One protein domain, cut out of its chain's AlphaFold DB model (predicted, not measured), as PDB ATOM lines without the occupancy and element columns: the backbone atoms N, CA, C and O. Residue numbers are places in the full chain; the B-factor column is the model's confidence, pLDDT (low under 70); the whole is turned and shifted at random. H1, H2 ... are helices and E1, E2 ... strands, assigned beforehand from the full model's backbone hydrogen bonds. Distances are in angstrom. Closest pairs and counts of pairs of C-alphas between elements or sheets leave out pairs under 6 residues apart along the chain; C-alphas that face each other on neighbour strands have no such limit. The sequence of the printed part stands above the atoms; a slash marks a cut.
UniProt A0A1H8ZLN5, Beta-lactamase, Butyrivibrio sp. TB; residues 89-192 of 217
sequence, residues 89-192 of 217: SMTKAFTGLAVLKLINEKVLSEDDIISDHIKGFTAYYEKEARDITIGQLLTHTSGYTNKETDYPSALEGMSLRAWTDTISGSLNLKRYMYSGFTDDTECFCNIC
ATOM      1  N   SER A  89     -45.481  16.711  21.505       84.88
ATOM      2  CA  SER A  89     -45.688  17.748  22.526       84.88
ATOM      3  C   SER A  89     -46.538  17.320  23.718       84.88
ATOM      4  O   SER A  89     -46.436  17.961  24.762       84.88
ATOM      5  N   MET A  90     -47.295  16.228  23.634       86.94
ATOM      6  CA  MET A  90     -48.028  15.710  24.792       86.94
ATOM      7  C   MET A  90     -47.122  15.252  25.927       86.94
ATOM      8  O   MET A  90     -47.525  15.272  27.088       86.94
ATOM      9  N   THR A  91     -45.870  14.918  25.613       86.94
ATOM     10  CA  THR A  91     -44.833  14.621  26.606       86.94
ATOM     11  C   THR A  91     -44.704  15.741  27.651       86.94
ATOM     12  O   THR A  91     -44.406  15.467  28.811       86.94
ATOM     13  N   LYS A  92     -45.008  17.002  27.292       89.75
ATOM     14  CA  LYS A  92     -44.964  18.156  28.208       89.75
ATOM     15  C   LYS A  92     -45.894  18.001  29.410       89.75
ATOM     16  O   LYS A  92     -45.517  18.423  30.496       89.75
ATOM     17  N   ALA A  93     -47.061  17.373  29.251       91.81
ATOM     18  CA  ALA A  93     -47.987  17.172  30.364       91.81
ATOM     19  C   ALA A  93     -47.415  16.210  31.416       91.81
ATOM     20  O   ALA A  93     -47.508  16.477  32.611       91.81
ATOM     21  N   PHE A  94     -46.757  15.134  30.977       93.69
ATOM     22  CA  PHE A  94     -46.094  14.184  31.873       93.69
ATOM     23  C   PHE A  94     -44.901  14.823  32.586       93.69
ATOM     24  O   PHE A  94     -44.763  14.692  33.802       93.69
ATOM     25  N   THR A  95     -44.067  15.565  31.851       92.94
ATOM     26  CA  THR A  95     -42.939  16.299  32.439       92.94
ATOM     27  C   THR A  95     -43.421  17.370  33.419       92.94
ATOM     28  O   THR A  95     -42.889  17.467  34.522       92.94
ATOM     29  N   GLY A  96     -44.459  18.131  33.066       94.19
ATOM     30  CA  GLY A  96     -45.079  19.123  33.944       94.19
ATOM     31  C   GLY A  96     -45.628  18.492  35.223       94.19
ATOM     32  O   GLY A  96     -45.333  18.970  36.314       94.19
ATOM     33  N   LEU A  97     -46.332  17.360  35.116       96.62
ATOM     34  CA  LEU A  97     -46.815  16.605  36.275       96.62
ATOM     35  C   LEU A  97     -45.667  16.126  37.178       96.62
ATOM     36  O   LEU A  97     -45.778  16.197  38.402       96.62
ATOM     37  N   ALA A  98     -44.555  15.668  36.598       97.00
ATOM     38  CA  ALA A  98     -43.375  15.269  37.362       97.00
ATOM     39  C   ALA A  98     -42.764  16.451  38.137       97.00
ATOM     40  O   ALA A  98     -42.428  16.301  39.311       97.00
ATOM     41  N   VAL A  99     -42.675  17.635  37.521       96.19
ATOM     42  CA  VAL A  99     -42.205  18.858  38.196       96.19
ATOM     43  C   VAL A  99     -43.172  19.280  39.305       96.19
ATOM     44  O   VAL A  99     -42.735  19.534  40.426       96.19
ATOM     45  N   LEU A 100     -44.483  19.274  39.049       96.06
ATOM     46  CA  LEU A 100     -45.500  19.598  40.057       96.06
ATOM     47  C   LEU A 100     -45.462  18.638  41.251       96.06
ATOM     48  O   LEU A 100     -45.640  19.063  42.392       96.06
ATOM     49  N   LYS A 101     -45.176  17.351  41.023       98.06
ATOM     50  CA  LYS A 101     -44.959  16.385  42.106       98.06
ATOM     51  C   LYS A 101     -43.775  16.785  42.993       98.06
ATOM     52  O   LYS A 101     -43.912  16.748  44.212       98.06
ATOM     53  N   LEU A 102     -42.651  17.196  42.402       98.06
ATOM     54  CA  LEU A 102     -41.472  17.659  43.146       98.06
ATOM     55  C   LEU A 102     -41.744  18.956  43.921       98.06
ATOM     56  O   LEU A 102     -41.272  19.100  45.050       98.06
ATOM     57  N   ILE A 103     -42.540  19.865  43.349       97.56
ATOM     58  CA  ILE A 103     -43.002  21.082  44.031       97.56
ATOM     59  C   ILE A 103     -43.872  20.722  45.239       97.56
ATOM     60  O   ILE A 103     -43.636  21.197  46.349       97.56
ATOM     61  N   ASN A 104     -44.833  19.813  45.066       97.62
ATOM     62  CA  ASN A 104     -45.693  19.347  46.154       97.62
ATOM     63  C   ASN A 104     -44.899  18.646  47.275       97.62
ATOM     64  O   ASN A 104     -45.230  18.764  48.455       97.62
ATOM     65  N   GLU A 105     -43.816  17.950  46.924       98.25
ATOM     66  CA  GLU A 105     -42.881  17.330  47.872       98.25
ATOM     67  C   GLU A 105     -41.888  18.325  48.495       98.25
ATOM     68  O   GLU A 105     -41.071  17.931  49.329       98.25
ATOM     69  N   LYS A 106     -41.979  19.618  48.148       97.62
ATOM     70  CA  LYS A 106     -41.095  20.703  48.605       97.62
ATOM     71  C   LYS A 106     -39.620  20.476  48.260       97.62
ATOM     72  O   LYS A 106     -38.737  20.982  48.948       97.62
ATOM     73  N   VAL A 107     -39.359  19.694  47.213       97.88
ATOM     74  CA  VAL A 107     -38.016  19.492  46.650       97.88
ATOM     75  C   VAL A 107     -37.645  20.659  45.732       97.88
ATOM     76  O   VAL A 107     -36.474  21.015  45.653       97.88
ATOM     77  N   LEU A 108     -38.645  21.248  45.073       97.00
ATOM     78  CA  LEU A 108     -38.539  22.426  44.212       97.00
ATOM     79  C   LEU A 108     -39.585  23.472  44.626       97.00
ATOM     80  O   LEU A 108     -40.589  23.133  45.256       97.00
ATOM     81  N   SER A 109     -39.380  24.719  44.222       97.81
ATOM     82  CA  SER A 109     -40.384  25.788  44.224       97.81
ATOM     83  C   SER A 109     -40.601  26.317  42.806       97.81
ATOM     84  O   SER A 109     -39.687  26.299  41.985       97.81
ATOM     85  N   GLU A 110     -41.791  26.838  42.504       95.44
ATOM     86  CA  GLU A 110     -42.035  27.541  41.232       95.44
ATOM     87  C   GLU A 110     -41.155  28.791  41.082       95.44
ATOM     88  O   GLU A 110     -40.762  29.138  39.966       95.44
ATOM     89  N   ASP A 111     -40.810  29.424  42.203       97.31
ATOM     90  CA  ASP A 111     -39.958  30.615  42.260       97.31
ATOM     91  C   ASP A 111     -38.460  30.295  42.172       97.31
ATOM     92  O   ASP A 111     -37.641  31.212  42.099       97.31
ATOM     93  N   ASP A 112     -38.084  29.013  42.180       97.31
ATOM     94  CA  ASP A 112     -36.680  28.632  42.098       97.31
ATOM     95  C   ASP A 112     -36.082  29.052  40.756       97.31
ATOM     96  O   ASP A 112     -36.674  28.845  39.690       97.31
ATOM     97  N   ILE A 113     -34.859  29.576  40.810       96.00
ATOM     98  CA  ILE A 113     -34.111  29.979  39.627       96.00
ATOM     99  C   ILE A 113     -33.449  28.744  39.004       96.00
ATOM    100  O   ILE A 113     -32.812  27.933  39.676       96.00
ATOM    101  N   ILE A 114     -33.558  28.592  37.684       92.50
ATOM    102  CA  ILE A 114     -33.028  27.425  36.961       92.50
ATOM    103  C   ILE A 114     -31.506  27.289  37.089       92.50
ATOM    104  O   ILE A 114     -31.000  26.168  37.179       92.50
ATOM    105  N   SER A 115     -30.770  28.402  37.119       91.56
ATOM    106  CA  SER A 115     -29.308  28.410  37.265       91.56
ATOM    107  C   SER A 115     -28.832  27.860  38.617       91.56
ATOM    108  O   SER A 115     -27.727  27.312  38.684       91.56
ATOM    109  N   ASP A 116     -29.671  27.902  39.659       93.50
ATOM    110  CA  ASP A 116     -29.370  27.303  40.968       93.50
ATOM    111  C   ASP A 116     -29.438  25.767  40.923       93.50
ATOM    112  O   ASP A 116     -28.667  25.073  41.596       93.50
ATOM    113  N   HIS A 117     -30.315  25.223  40.075       91.81
ATOM    114  CA  HIS A 117     -30.527  23.781  39.909       91.81
ATOM    115  C   HIS A 117     -29.632  23.160  38.834       91.81
ATOM    116  O   HIS A 117     -29.170  22.022  38.967       91.81
ATOM    117  N   ILE A 118     -29.332  23.908  37.770       90.81
ATOM    118  CA  ILE A 118     -28.497  23.464  36.653       90.81
ATOM    119  C   ILE A 118     -27.192  24.262  36.657       90.81
ATOM    120  O   ILE A 118     -27.046  25.279  35.986       90.81
ATOM    121  N   LYS A 119     -26.189  23.760  37.388       86.56
ATOM    122  CA  LYS A 119     -24.865  24.405  37.480       86.56
ATOM    123  C   LYS A 119     -24.296  24.733  36.101       86.56
ATOM    124  O   LYS A 119     -24.147  23.815  35.302       86.56
ATOM    125  N   GLY A 120     -23.900  25.980  35.857       84.56
ATOM    126  CA  GLY A 120     -23.317  26.413  34.578       84.56
ATOM    127  C   GLY A 120     -24.343  26.773  33.499       84.56
ATOM    128  O   GLY A 120     -23.951  27.103  32.380       84.56
ATOM    129  N   PHE A 121     -25.637  26.727  33.823       89.25
ATOM    130  CA  PHE A 121     -26.685  27.270  32.972       89.25
ATOM    131  C   PHE A 121     -26.844  28.777  33.200       89.25
ATOM    132  O   PHE A 121     -27.078  29.210  34.327       89.25
ATOM    133  N   THR A 122     -26.780  29.554  32.120       89.31
ATOM    134  CA  THR A 122     -27.075  30.990  32.124       89.31
ATOM    135  C   THR A 122     -27.917  31.335  30.904       89.31
ATOM    136  O   THR A 122     -27.569  30.965  29.781       89.31
ATOM    137  N   ALA A 123     -28.996  32.085  31.111       87.62
ATOM    138  CA  ALA A 123     -29.787  32.657  30.031       87.62
ATOM    139  C   ALA A 123     -29.443  34.140  29.844       87.62
ATOM    140  O   ALA A 123     -29.131  34.835  30.813       87.62
ATOM    141  N   TYR A 124     -29.495  34.633  28.606       85.88
ATOM    142  CA  TYR A 124     -29.189  36.029  28.285       85.88
ATOM    143  C   TYR A 124     -30.356  36.691  27.567       85.88
ATOM    144  O   TYR A 124     -30.942  36.090  26.681       85.88
ATOM    145  N   TYR A 125     -30.651  37.944  27.892       84.00
ATOM    146  CA  TYR A 125     -31.552  38.816  27.143       84.00
ATOM    147  C   TYR A 125     -30.832  40.132  26.858       84.00
ATOM    148  O   TYR A 125     -30.333  40.765  27.786       84.00
ATOM    149  N   GLU A 126     -30.764  40.553  25.595       84.62
ATOM    150  CA  GLU A 126     -30.045  41.771  25.182       84.62
ATOM    151  C   GLU A 126     -28.579  41.800  25.664       84.62
ATOM    152  O   GLU A 126     -28.032  42.857  25.957       84.62
ATOM    153  N   LYS A 127     -27.920  40.629  25.684       83.00
ATOM    154  CA  LYS A 127     -26.543  40.413  26.190       83.00
ATOM    155  C   LYS A 127     -26.375  40.555  27.708       83.00
ATOM    156  O   LYS A 127     -25.257  40.414  28.195       83.00
ATOM    157  N   GLU A 128     -27.460  40.735  28.448       86.31
ATOM    158  CA  GLU A 128     -27.469  40.747  29.910       86.31
ATOM    159  C   GLU A 128     -27.969  39.408  30.449       86.31
ATOM    160  O   GLU A 128     -28.923  38.841  29.914       86.31
ATOM    161  N   ALA A 129     -27.338  38.894  31.505       88.81
ATOM    162  CA  ALA A 129     -27.789  37.661  32.144       88.81
ATOM    163  C   ALA A 129     -29.192  37.852  32.747       88.81
ATOM    164  O   ALA A 129     -29.502  38.903  33.318       88.81
ATOM    165  N   ARG A 130     -30.047  36.837  32.612       90.38
ATOM    166  CA  ARG A 130     -31.401  36.815  33.169       90.38
ATOM    167  C   ARG A 130     -31.653  35.530  33.928       90.38
ATOM    168  O   ARG A 130     -31.333  34.442  33.452       90.38
ATOM    169  N   ASP A 131     -32.309  35.698  35.064       92.88
ATOM    170  CA  ASP A 131     -32.865  34.594  35.820       92.88
ATOM    171  C   ASP A 131     -34.172  34.146  35.169       92.88
ATOM    172  O   ASP A 131     -34.999  34.963  34.754       92.88
ATOM    173  N   ILE A 132     -34.327  32.831  35.069       90.56
ATOM    174  CA  ILE A 132     -35.552  32.168  34.636       90.56
ATOM    175  C   ILE A 132     -36.003  31.306  35.803       90.56
ATOM    176  O   ILE A 132     -35.184  30.565  36.353       90.56
ATOM    177  N   THR A 133     -37.280  31.380  36.165       94.19
ATOM    178  CA  THR A 133     -37.847  30.532  37.219       94.19
ATOM    179  C   THR A 133     -38.424  29.230  36.664       94.19
ATOM    180  O   THR A 133     -38.760  29.124  35.477       94.19
ATOM    181  N   ILE A 134     -38.588  28.224  37.524       94.12
ATOM    182  CA  ILE A 134     -39.293  26.979  37.177       94.12
ATOM    183  C   ILE A 134     -40.724  27.276  36.709       94.12
ATOM    184  O   ILE A 134     -41.155  26.749  35.680       94.12
ATOM    185  N   GLY A 135     -41.441  28.165  37.399       91.69
ATOM    186  CA  GLY A 135     -42.796  28.580  37.033       91.69
ATOM    187  C   GLY A 135     -42.864  29.207  35.639       91.69
ATOM    188  O   GLY A 135     -43.782  28.916  34.868       91.69
ATOM    189  N   GLN A 136     -41.856  29.991  35.249       91.00
ATOM    190  CA  GLN A 136     -41.774  30.564  33.902       91.00
ATOM    191  C   GLN A 136     -41.567  29.507  32.808       91.00
ATOM    192  O   GLN A 136     -42.072  29.671  31.695       91.00
ATOM    193  N   LEU A 137     -40.858  28.408  33.092       92.00
ATOM    194  CA  LEU A 137     -40.763  27.282  32.156       92.00
ATOM    195  C   LEU A 137     -42.089  26.521  32.048       92.00
ATOM    196  O   LEU A 137     -42.522  26.230  30.934       92.00
ATOM    197  N   LEU A 138     -42.749  26.240  33.176       92.19
ATOM    198  CA  LEU A 138     -44.032  25.525  33.214       92.19
ATOM    199  C   LEU A 138     -45.154  26.281  32.490       92.19
ATOM    200  O   LEU A 138     -46.021  25.664  31.879       92.19
ATOM    201  N   THR A 139     -45.117  27.614  32.536       89.81
ATOM    202  CA  THR A 139     -46.132  28.497  31.938       89.81
ATOM    203  C   THR A 139     -45.739  29.055  30.571       89.81
ATOM    204  O   THR A 139     -46.463  29.882  30.027       89.81
ATOM    205  N   HIS A 140     -44.611  28.627  29.994       89.50
ATOM    206  CA  HIS A 140     -44.108  29.141  28.713       89.50
ATOM    207  C   HIS A 140     -43.874  30.670  28.680       89.50
ATOM    208  O   HIS A 140     -43.981  31.305  27.633       89.50
ATOM    209  N   THR A 141     -43.487  31.274  29.809       84.69
ATOM    210  CA  THR A 141     -43.207  32.720  29.942       84.69
ATOM    211  C   THR A 141     -41.718  33.053  30.125       84.69
ATOM    212  O   THR A 141     -41.355  34.203  30.359       84.69
ATOM    213  N   SER A 142     -40.830  32.068  29.962       84.25
ATOM    214  CA  SER A 142     -39.369  32.205  30.107       84.25
ATOM    215  C   SER A 142     -38.665  33.015  29.008       84.25
ATOM    216  O   SER A 142     -37.505  33.390  29.168       84.25
ATOM    217  N   GLY A 143     -39.334  33.269  27.877       83.62
ATOM    218  CA  GLY A 143     -38.753  33.955  26.714       83.62
ATOM    219  C   GLY A 143     -38.054  33.040  25.698       83.62
ATOM    220  O   GLY A 143     -37.532  33.530  24.691       83.62
ATOM    221  N   TYR A 144     -38.065  31.720  25.920       83.75
ATOM    222  CA  TYR A 144     -37.671  30.729  24.913       83.75
ATOM    223  C   TYR A 144     -38.739  30.593  23.818       83.75
ATOM    224  O   TYR A 144     -39.936  30.573  24.094       83.75
ATOM    225  N   THR A 145     -38.304  30.484  22.562       79.75
ATOM    226  CA  THR A 145     -39.183  30.306  21.393       79.75
ATOM    227  C   THR A 145     -39.349  28.827  21.032       79.75
ATOM    228  O   THR A 145     -38.590  27.981  21.493       79.75
ATOM    229  N   ASN A 146     -40.304  28.502  20.164       75.00
ATOM    230  CA  ASN A 146     -40.450  27.169  19.570       75.00
ATOM    231  C   ASN A 146     -39.760  27.043  18.197       75.00
ATOM    232  O   ASN A 146     -39.976  26.062  17.489       75.00
ATOM    233  N   LYS A 147     -38.977  28.045  17.782       75.94
ATOM    234  CA  LYS A 147     -38.372  28.062  16.455       75.94
ATOM    235  C   LYS A 147     -37.155  27.146  16.442       75.94
ATOM    236  O   LYS A 147     -36.086  27.547  16.880       75.94
ATOM    237  N   GLU A 148     -37.315  25.937  15.915       73.06
ATOM    238  CA  GLU A 148     -36.282  24.888  15.942       73.06
ATOM    239  C   GLU A 148     -34.935  25.338  15.369       73.06
ATOM    240  O   GLU A 148     -33.895  24.965  15.896       73.06
ATOM    241  N   THR A 149     -34.932  26.221  14.363       78.44
ATOM    242  CA  THR A 149     -33.692  26.771  13.781       78.44
ATOM    243  C   THR A 149     -32.861  27.592  14.761       78.44
ATOM    244  O   THR A 149     -31.689  27.844  14.505       78.44
ATOM    245  N   ASP A 150     -33.486  28.091  15.827       75.62
ATOM    246  CA  ASP A 150     -32.821  28.884  16.853       75.62
ATOM    247  C   ASP A 150     -32.139  27.967  17.898       75.62
ATOM    248  O   ASP A 150     -31.379  28.476  18.715       75.62
ATOM    249  N   TYR A 151     -32.345  26.638  17.862       80.00
ATOM    250  CA  TYR A 151     -31.791  25.673  18.820       80.00
ATOM    251  C   TYR A 151     -30.876  24.633  18.152       80.00
ATOM    252  O   TYR A 151     -31.133  24.196  17.031       80.00
ATOM    253  N   PRO A 152     -29.819  24.172  18.843       80.38
ATOM    254  CA  PRO A 152     -28.995  23.076  18.357       80.38
ATOM    255  C   PRO A 152     -29.777  21.757  18.384       80.38
ATOM    256  O   PRO A 152     -30.376  21.390  19.400       80.38
ATOM    257  N   SER A 153     -29.732  21.010  17.280       82.56
ATOM    258  CA  SER A 153     -30.253  19.643  17.231       82.56
ATOM    259  C   SER A 153     -29.482  18.743  18.197       82.56
ATOM    260  O   SER A 153     -28.250  18.786  18.258       82.56
ATOM    261  N   ALA A 154     -30.201  17.897  18.933       82.50
ATOM    262  CA  ALA A 154     -29.569  16.853  19.726       82.50
ATOM    263  C   ALA A 154     -28.877  15.837  18.802       82.50
ATOM    264  O   ALA A 154     -29.443  15.417  17.792       82.50
ATOM    265  N   LEU A 155     -27.650  15.449  19.148       85.69
ATOM    266  CA  LEU A 155     -26.912  14.404  18.436       85.69
ATOM    267  C   LEU A 155     -27.223  13.029  19.032       85.69
ATOM    268  O   LEU A 155     -27.560  12.915  20.213       85.69
ATOM    269  N   GLU A 156     -27.058  11.975  18.236       88.56
ATOM    270  CA  GLU A 156     -27.193  10.603  18.723       88.56
ATOM    271  C   GLU A 156     -26.226  10.343  19.895       88.56
ATOM    272  O   GLU A 156     -25.049  10.704  19.846       88.56
ATOM    273  N   GLY A 157     -26.738   9.766  20.985       88.06
ATOM    274  CA  GLY A 157     -25.966   9.509  22.208       88.06
ATOM    275  C   GLY A 157     -25.694  10.739  23.089       88.06
ATOM    276  O   GLY A 157     -25.058  10.604  24.136       88.06
ATOM    277  N   MET A 158     -26.176  11.931  22.719       89.06
ATOM    278  CA  MET A 158     -26.054  13.133  23.546       89.06
ATOM    279  C   MET A 158     -26.921  13.020  24.808       89.06
ATOM    280  O   MET A 158     -28.107  12.704  24.747       89.06
ATOM    281  N   SER A 159     -26.339  13.317  25.973       90.31
ATOM    282  CA  SER A 159     -27.114  13.417  27.214       90.31
ATOM    283  C   SER A 159     -27.925  14.715  27.261       90.31
ATOM    284  O   SER A 159     -27.497  15.732  26.715       90.31
ATOM    285  N   LEU A 160     -29.039  14.719  28.003       85.81
ATOM    286  CA  LEU A 160     -29.806  15.945  28.260       85.81
ATOM    287  C   LEU A 160     -28.921  17.055  28.828       85.81
ATOM    288  O   LEU A 160     -29.029  18.197  28.406       85.81
ATOM    289  N   ARG A 161     -27.995  16.704  29.728       87.12
ATOM    290  CA  ARG A 161     -27.063  17.661  30.321       87.12
ATOM    291  C   ARG A 161     -26.137  18.285  29.278       87.12
ATOM    292  O   ARG A 161     -25.994  19.501  29.259       87.12
ATOM    293  N   ALA A 162     -25.552  17.462  28.409       87.44
ATOM    294  CA  ALA A 162     -24.691  17.943  27.333       87.44
ATOM    295  C   ALA A 162     -25.463  18.860  26.377       87.44
ATOM    296  O   ALA A 162     -24.947  19.902  25.990       87.44
ATOM    297  N   TRP A 163     -26.715  18.519  26.056       88.31
ATOM    298  CA  TRP A 163     -27.583  19.392  25.268       88.31
ATOM    299  C   TRP A 163     -27.887  20.709  25.998       88.31
ATOM    300  O   TRP A 163     -27.757  21.778  25.404       88.31
ATOM    301  N   THR A 164     -28.195  20.675  27.299       86.75
ATOM    302  CA  THR A 164     -28.393  21.888  28.112       86.75
ATOM    303  C   THR A 164     -27.160  22.794  28.107       86.75
ATOM    304  O   THR A 164     -27.294  24.011  28.000       86.75
ATOM    305  N   ASP A 165     -25.958  22.221  28.158       86.81
ATOM    306  CA  ASP A 165     -24.715  22.992  28.078       86.81
ATOM    307  C   ASP A 165     -24.560  23.680  26.702       86.81
ATOM    308  O   ASP A 165     -24.001  24.771  26.634       86.81
ATOM    309  N   THR A 166     -25.108  23.114  25.613       84.56
ATOM    310  CA  THR A 166     -25.079  23.756  24.280       84.56
ATOM    311  C   THR A 166     -25.988  24.978  24.158       84.56
ATOM    312  O   THR A 166     -25.685  25.881  23.376       84.56
ATOM    313  N   ILE A 167     -27.090  25.023  24.913       84.88
ATOM    314  CA  ILE A 167     -28.041  26.149  24.910       84.88
ATOM    315  C   ILE A 167     -27.721  27.200  25.981       84.88
ATOM    316  O   ILE A 167     -28.190  28.336  25.894       84.88
ATOM    317  N   SER A 168     -26.920  26.837  26.987       83.38
ATOM    318  CA  SER A 168     -26.445  27.764  28.011       83.38
ATOM    319  C   SER A 168     -25.560  28.838  27.383       83.38
ATOM    320  O   SER A 168     -24.587  28.540  26.692       83.38
ATOM    321  N   GLY A 169     -25.900  30.107  27.597       74.25
ATOM    322  CA  GLY A 169     -25.122  31.246  27.111       74.25
ATOM    323  C   GLY A 169     -25.130  31.484  25.598       74.25
ATOM    324  O   GLY A 169     -24.720  32.555  25.157       74.25
ATOM    325  N   SER A 170     -25.602  30.529  24.796       67.94
ATOM    326  CA  SER A 170     -25.625  30.619  23.331       67.94
ATOM    327  C   SER A 170     -26.907  31.255  22.792       67.94
ATOM    328  O   SER A 170     -26.909  31.794  21.683       67.94
ATOM    329  N   LEU A 171     -27.983  31.241  23.582       67.81
ATOM    330  CA  LEU A 171     -29.283  31.773  23.195       67.81
ATOM    331  C   LEU A 171     -29.523  33.149  23.809       67.81
ATOM    332  O   LEU A 171     -29.549  33.316  25.028       67.81
ATOM    333  N   ASN A 172     -29.754  34.129  22.937       66.81
ATOM    334  CA  ASN A 172     -30.291  35.418  23.338       66.81
ATOM    335  C   ASN A 172     -31.819  35.293  23.350       66.81
ATOM    336  O   ASN A 172     -32.445  35.191  22.290       66.81
ATOM    337  N   LEU A 173     -32.392  35.240  24.552       68.56
ATOM    338  CA  LEU A 173     -33.825  35.258  24.796       68.56
ATOM    339  C   LEU A 173     -34.440  36.392  23.983       68.56
ATOM    340  O   LEU A 173     -33.874  37.480  23.846       68.56
ATOM    341  N   LYS A 174     -35.619  36.141  23.433       62.47
ATOM    342  CA  LYS A 174     -36.385  37.185  22.765       62.47
ATOM    343  C   LYS A 174     -37.421  37.673  23.753       62.47
ATOM    344  O   LYS A 174     -38.077  36.879  24.424       62.47
ATOM    345  N   ARG A 175     -37.585  38.993  23.830       46.09
ATOM    346  CA  ARG A 175     -38.705  39.587  24.543       46.09
ATOM    347  C   ARG A 175     -39.928  39.270  23.713       46.09
ATOM    348  O   ARG A 175     -40.310  40.027  22.830       46.09
ATOM    349  N   TYR A 176     -40.551  38.150  24.036       44.81
ATOM    350  CA  TYR A 176     -41.981  38.032  23.875       44.81
ATOM    351  C   TYR A 176     -42.607  38.934  24.937       44.81
ATOM    352  O   TYR A 176     -43.088  38.501  25.976       44.81
ATOM    353  N   MET A 177     -42.550  40.245  24.685       31.78
ATOM    354  CA  MET A 177     -43.617  41.097  25.169       31.78
ATOM    355  C   MET A 177     -44.833  40.562  24.431       31.78
ATOM    356  O   MET A 177     -44.863  40.596  23.202       31.78
ATOM    357  N   TYR A 178     -45.789  40.011  25.166       38.59
ATOM    358  CA  TYR A 178     -47.149  39.810  24.687       38.59
ATOM    359  C   TYR A 178     -47.731  41.206  24.373       38.59
ATOM    360  O   TYR A 178     -48.520  41.772  25.119       38.59
ATOM    361  N   SER A 179     -47.231  41.863  23.326       27.97
ATOM    362  CA  SER A 179     -47.756  43.116  22.806       27.97
ATOM    363  C   SER A 179     -48.804  42.741  21.773       27.97
ATOM    364  O   SER A 179     -48.485  42.570  20.599       27.97
ATOM    365  N   GLY A 180     -50.028  42.540  22.250       29.97
ATOM    366  CA  GLY A 180     -51.167  42.176  21.413       29.97
ATOM    367  C   GLY A 180     -51.901  40.936  21.903       29.97
ATOM    368  O   GLY A 180     -52.074  39.995  21.146       29.97
ATOM    369  N   PHE A 181     -52.336  40.936  23.162       35.25
ATOM    370  CA  PHE A 181     -53.639  40.355  23.474       35.25
ATOM    371  C   PHE A 181     -54.567  41.556  23.669       35.25
ATOM    372  O   PHE A 181     -54.762  42.048  24.778       35.25
ATOM    373  N   THR A 182     -54.969  42.170  22.555       27.86
ATOM    374  CA  THR A 182     -56.184  42.987  22.556       27.86
ATOM    375  C   THR A 182     -57.343  42.026  22.780       27.86
ATOM    376  O   THR A 182     -57.302  40.913  22.266       27.86
ATOM    377  N   ASP A 183     -58.313  42.466  23.570       33.41
ATOM    378  CA  ASP A 183     -59.418  41.742  24.230       33.41
ATOM    379  C   ASP A 183     -60.353  40.917  23.308       33.41
ATOM    380  O   ASP A 183     -61.383  40.391  23.718       33.41
ATOM    381  N   ASP A 184     -59.994  40.769  22.037       29.34
ATOM    382  CA  ASP A 184     -60.801  40.166  20.998       29.34
ATOM    383  C   ASP A 184     -59.863  39.655  19.895       29.34
ATOM    384  O   ASP A 184     -59.555  40.369  18.947       29.34
ATOM    385  N   THR A 185     -59.314  38.444  20.053       30.84
ATOM    386  CA  THR A 185     -58.930  37.518  18.959       30.84
ATOM    387  C   THR A 185     -58.339  36.218  19.518       30.84
ATOM    388  O   THR A 185     -57.281  36.198  20.135       30.84
ATOM    389  N   GLU A 186     -59.081  35.132  19.300       30.47
ATOM    390  CA  GLU A 186     -58.630  33.754  19.053       30.47
ATOM    391  C   GLU A 186     -57.376  33.266  19.806       30.47
ATOM    392  O   GLU A 186     -56.230  33.505  19.423       30.47
ATOM    393  N   CYS A 187     -57.604  32.444  20.838       24.94
ATOM    394  CA  CYS A 187     -56.595  31.511  21.323       24.94
ATOM    395  C   CYS A 187     -56.181  30.588  20.169       24.94
ATOM    396  O   CYS A 187     -56.833  29.576  19.917       24.94
ATOM    397  N   PHE A 188     -55.081  30.912  19.491       25.94
ATOM    398  CA  PHE A 188     -54.410  29.994  18.577       25.94
ATOM    399  C   PHE A 188     -53.789  28.844  19.382       25.94
ATOM    400  O   PHE A 188     -52.586  28.776  19.635       25.94
ATOM    401  N   CYS A 189     -54.637  27.909  19.803       27.86
ATOM    402  CA  CYS A 189     -54.220  26.555  20.088       27.86
ATOM    403  C   CYS A 189     -53.975  25.904  18.723       27.86
ATOM    404  O   CYS A 189     -54.911  25.469  18.061       27.86
ATOM    405  N   ASN A 190     -52.715  25.849  18.289       30.41
ATOM    406  CA  ASN A 190     -52.286  25.251  17.013       30.41
ATOM    407  C   ASN A 190     -52.566  23.727  16.889       30.41
ATOM    408  O   ASN A 190     -51.940  23.047  16.084       30.41
ATOM    409  N   ILE A 191     -53.479  23.180  17.694       33.56
ATOM    410  CA  ILE A 191     -53.920  21.780  17.698       33.56
ATOM    411  C   ILE A 191     -55.401  21.639  17.302       33.56
ATOM    412  O   ILE A 191     -55.792  20.566  16.855       33.56
ATOM    413  N   CYS A 192     -56.208  22.705  17.353       26.09
ATOM    414  CA  CYS A 192     -57.619  22.642  16.966       26.09
ATOM    415  C   CYS A 192     -57.930  23.694  15.895       26.09
ATOM    416  O   CYS A 192     -58.257  24.832  16.217       26.09
TER     417      CYS A 192
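This is residues 89 to 192 of the 217 residues of the protein "Beta-lactamase" of Butyrivibrio sp. TB (UniProt A0A1H8ZLN5). With little regular structure, this is mostly loops round short H3: H1 lies to one side, H4 and the small E1-E2 hairpin lie elsewhere, and residues 179 to 192 stick out. The printed part has 104 residues, with 39 in named elements, mostly helix: H1, H2, E1, E2, H3, H4. It is only just compact, close to loose: radius of gyration of the C-alphas 15.4 A, spans 43 by 35 by 30 A.

H1, residues 89 to 104, is close to but not clearly touching H3, residues 134 to 138; the closest C-alphas, of Gly 96 and Leu 138, are 6.5 A apart. H2, residues 114 to 117, is likewise close to H3, with closest C-alphas of Ile 114 and Ile 134 at 6.3 A. E1, residues 123 to 125, and E2, residues 128 to 130, form an antiparallel hairpin; N 125 and O 128, 2.8 A apart, are within hydrogen-bond range. H4, residues 160 to 167, touches no helix. Every O i to N i+4 pair is within range in H3 and H4, 10 of 12 in H1; H2 is too short.

H1 runs 23.7 A from C-alpha 89 at (-45.688, 17.748, 22.526); H4 ends at C-alpha 167, (-28.041, 26.149, 24.910).

The printed part has no cut. The H3 to H4 link is long. Residues 170 to 192 have pLDDT under 70.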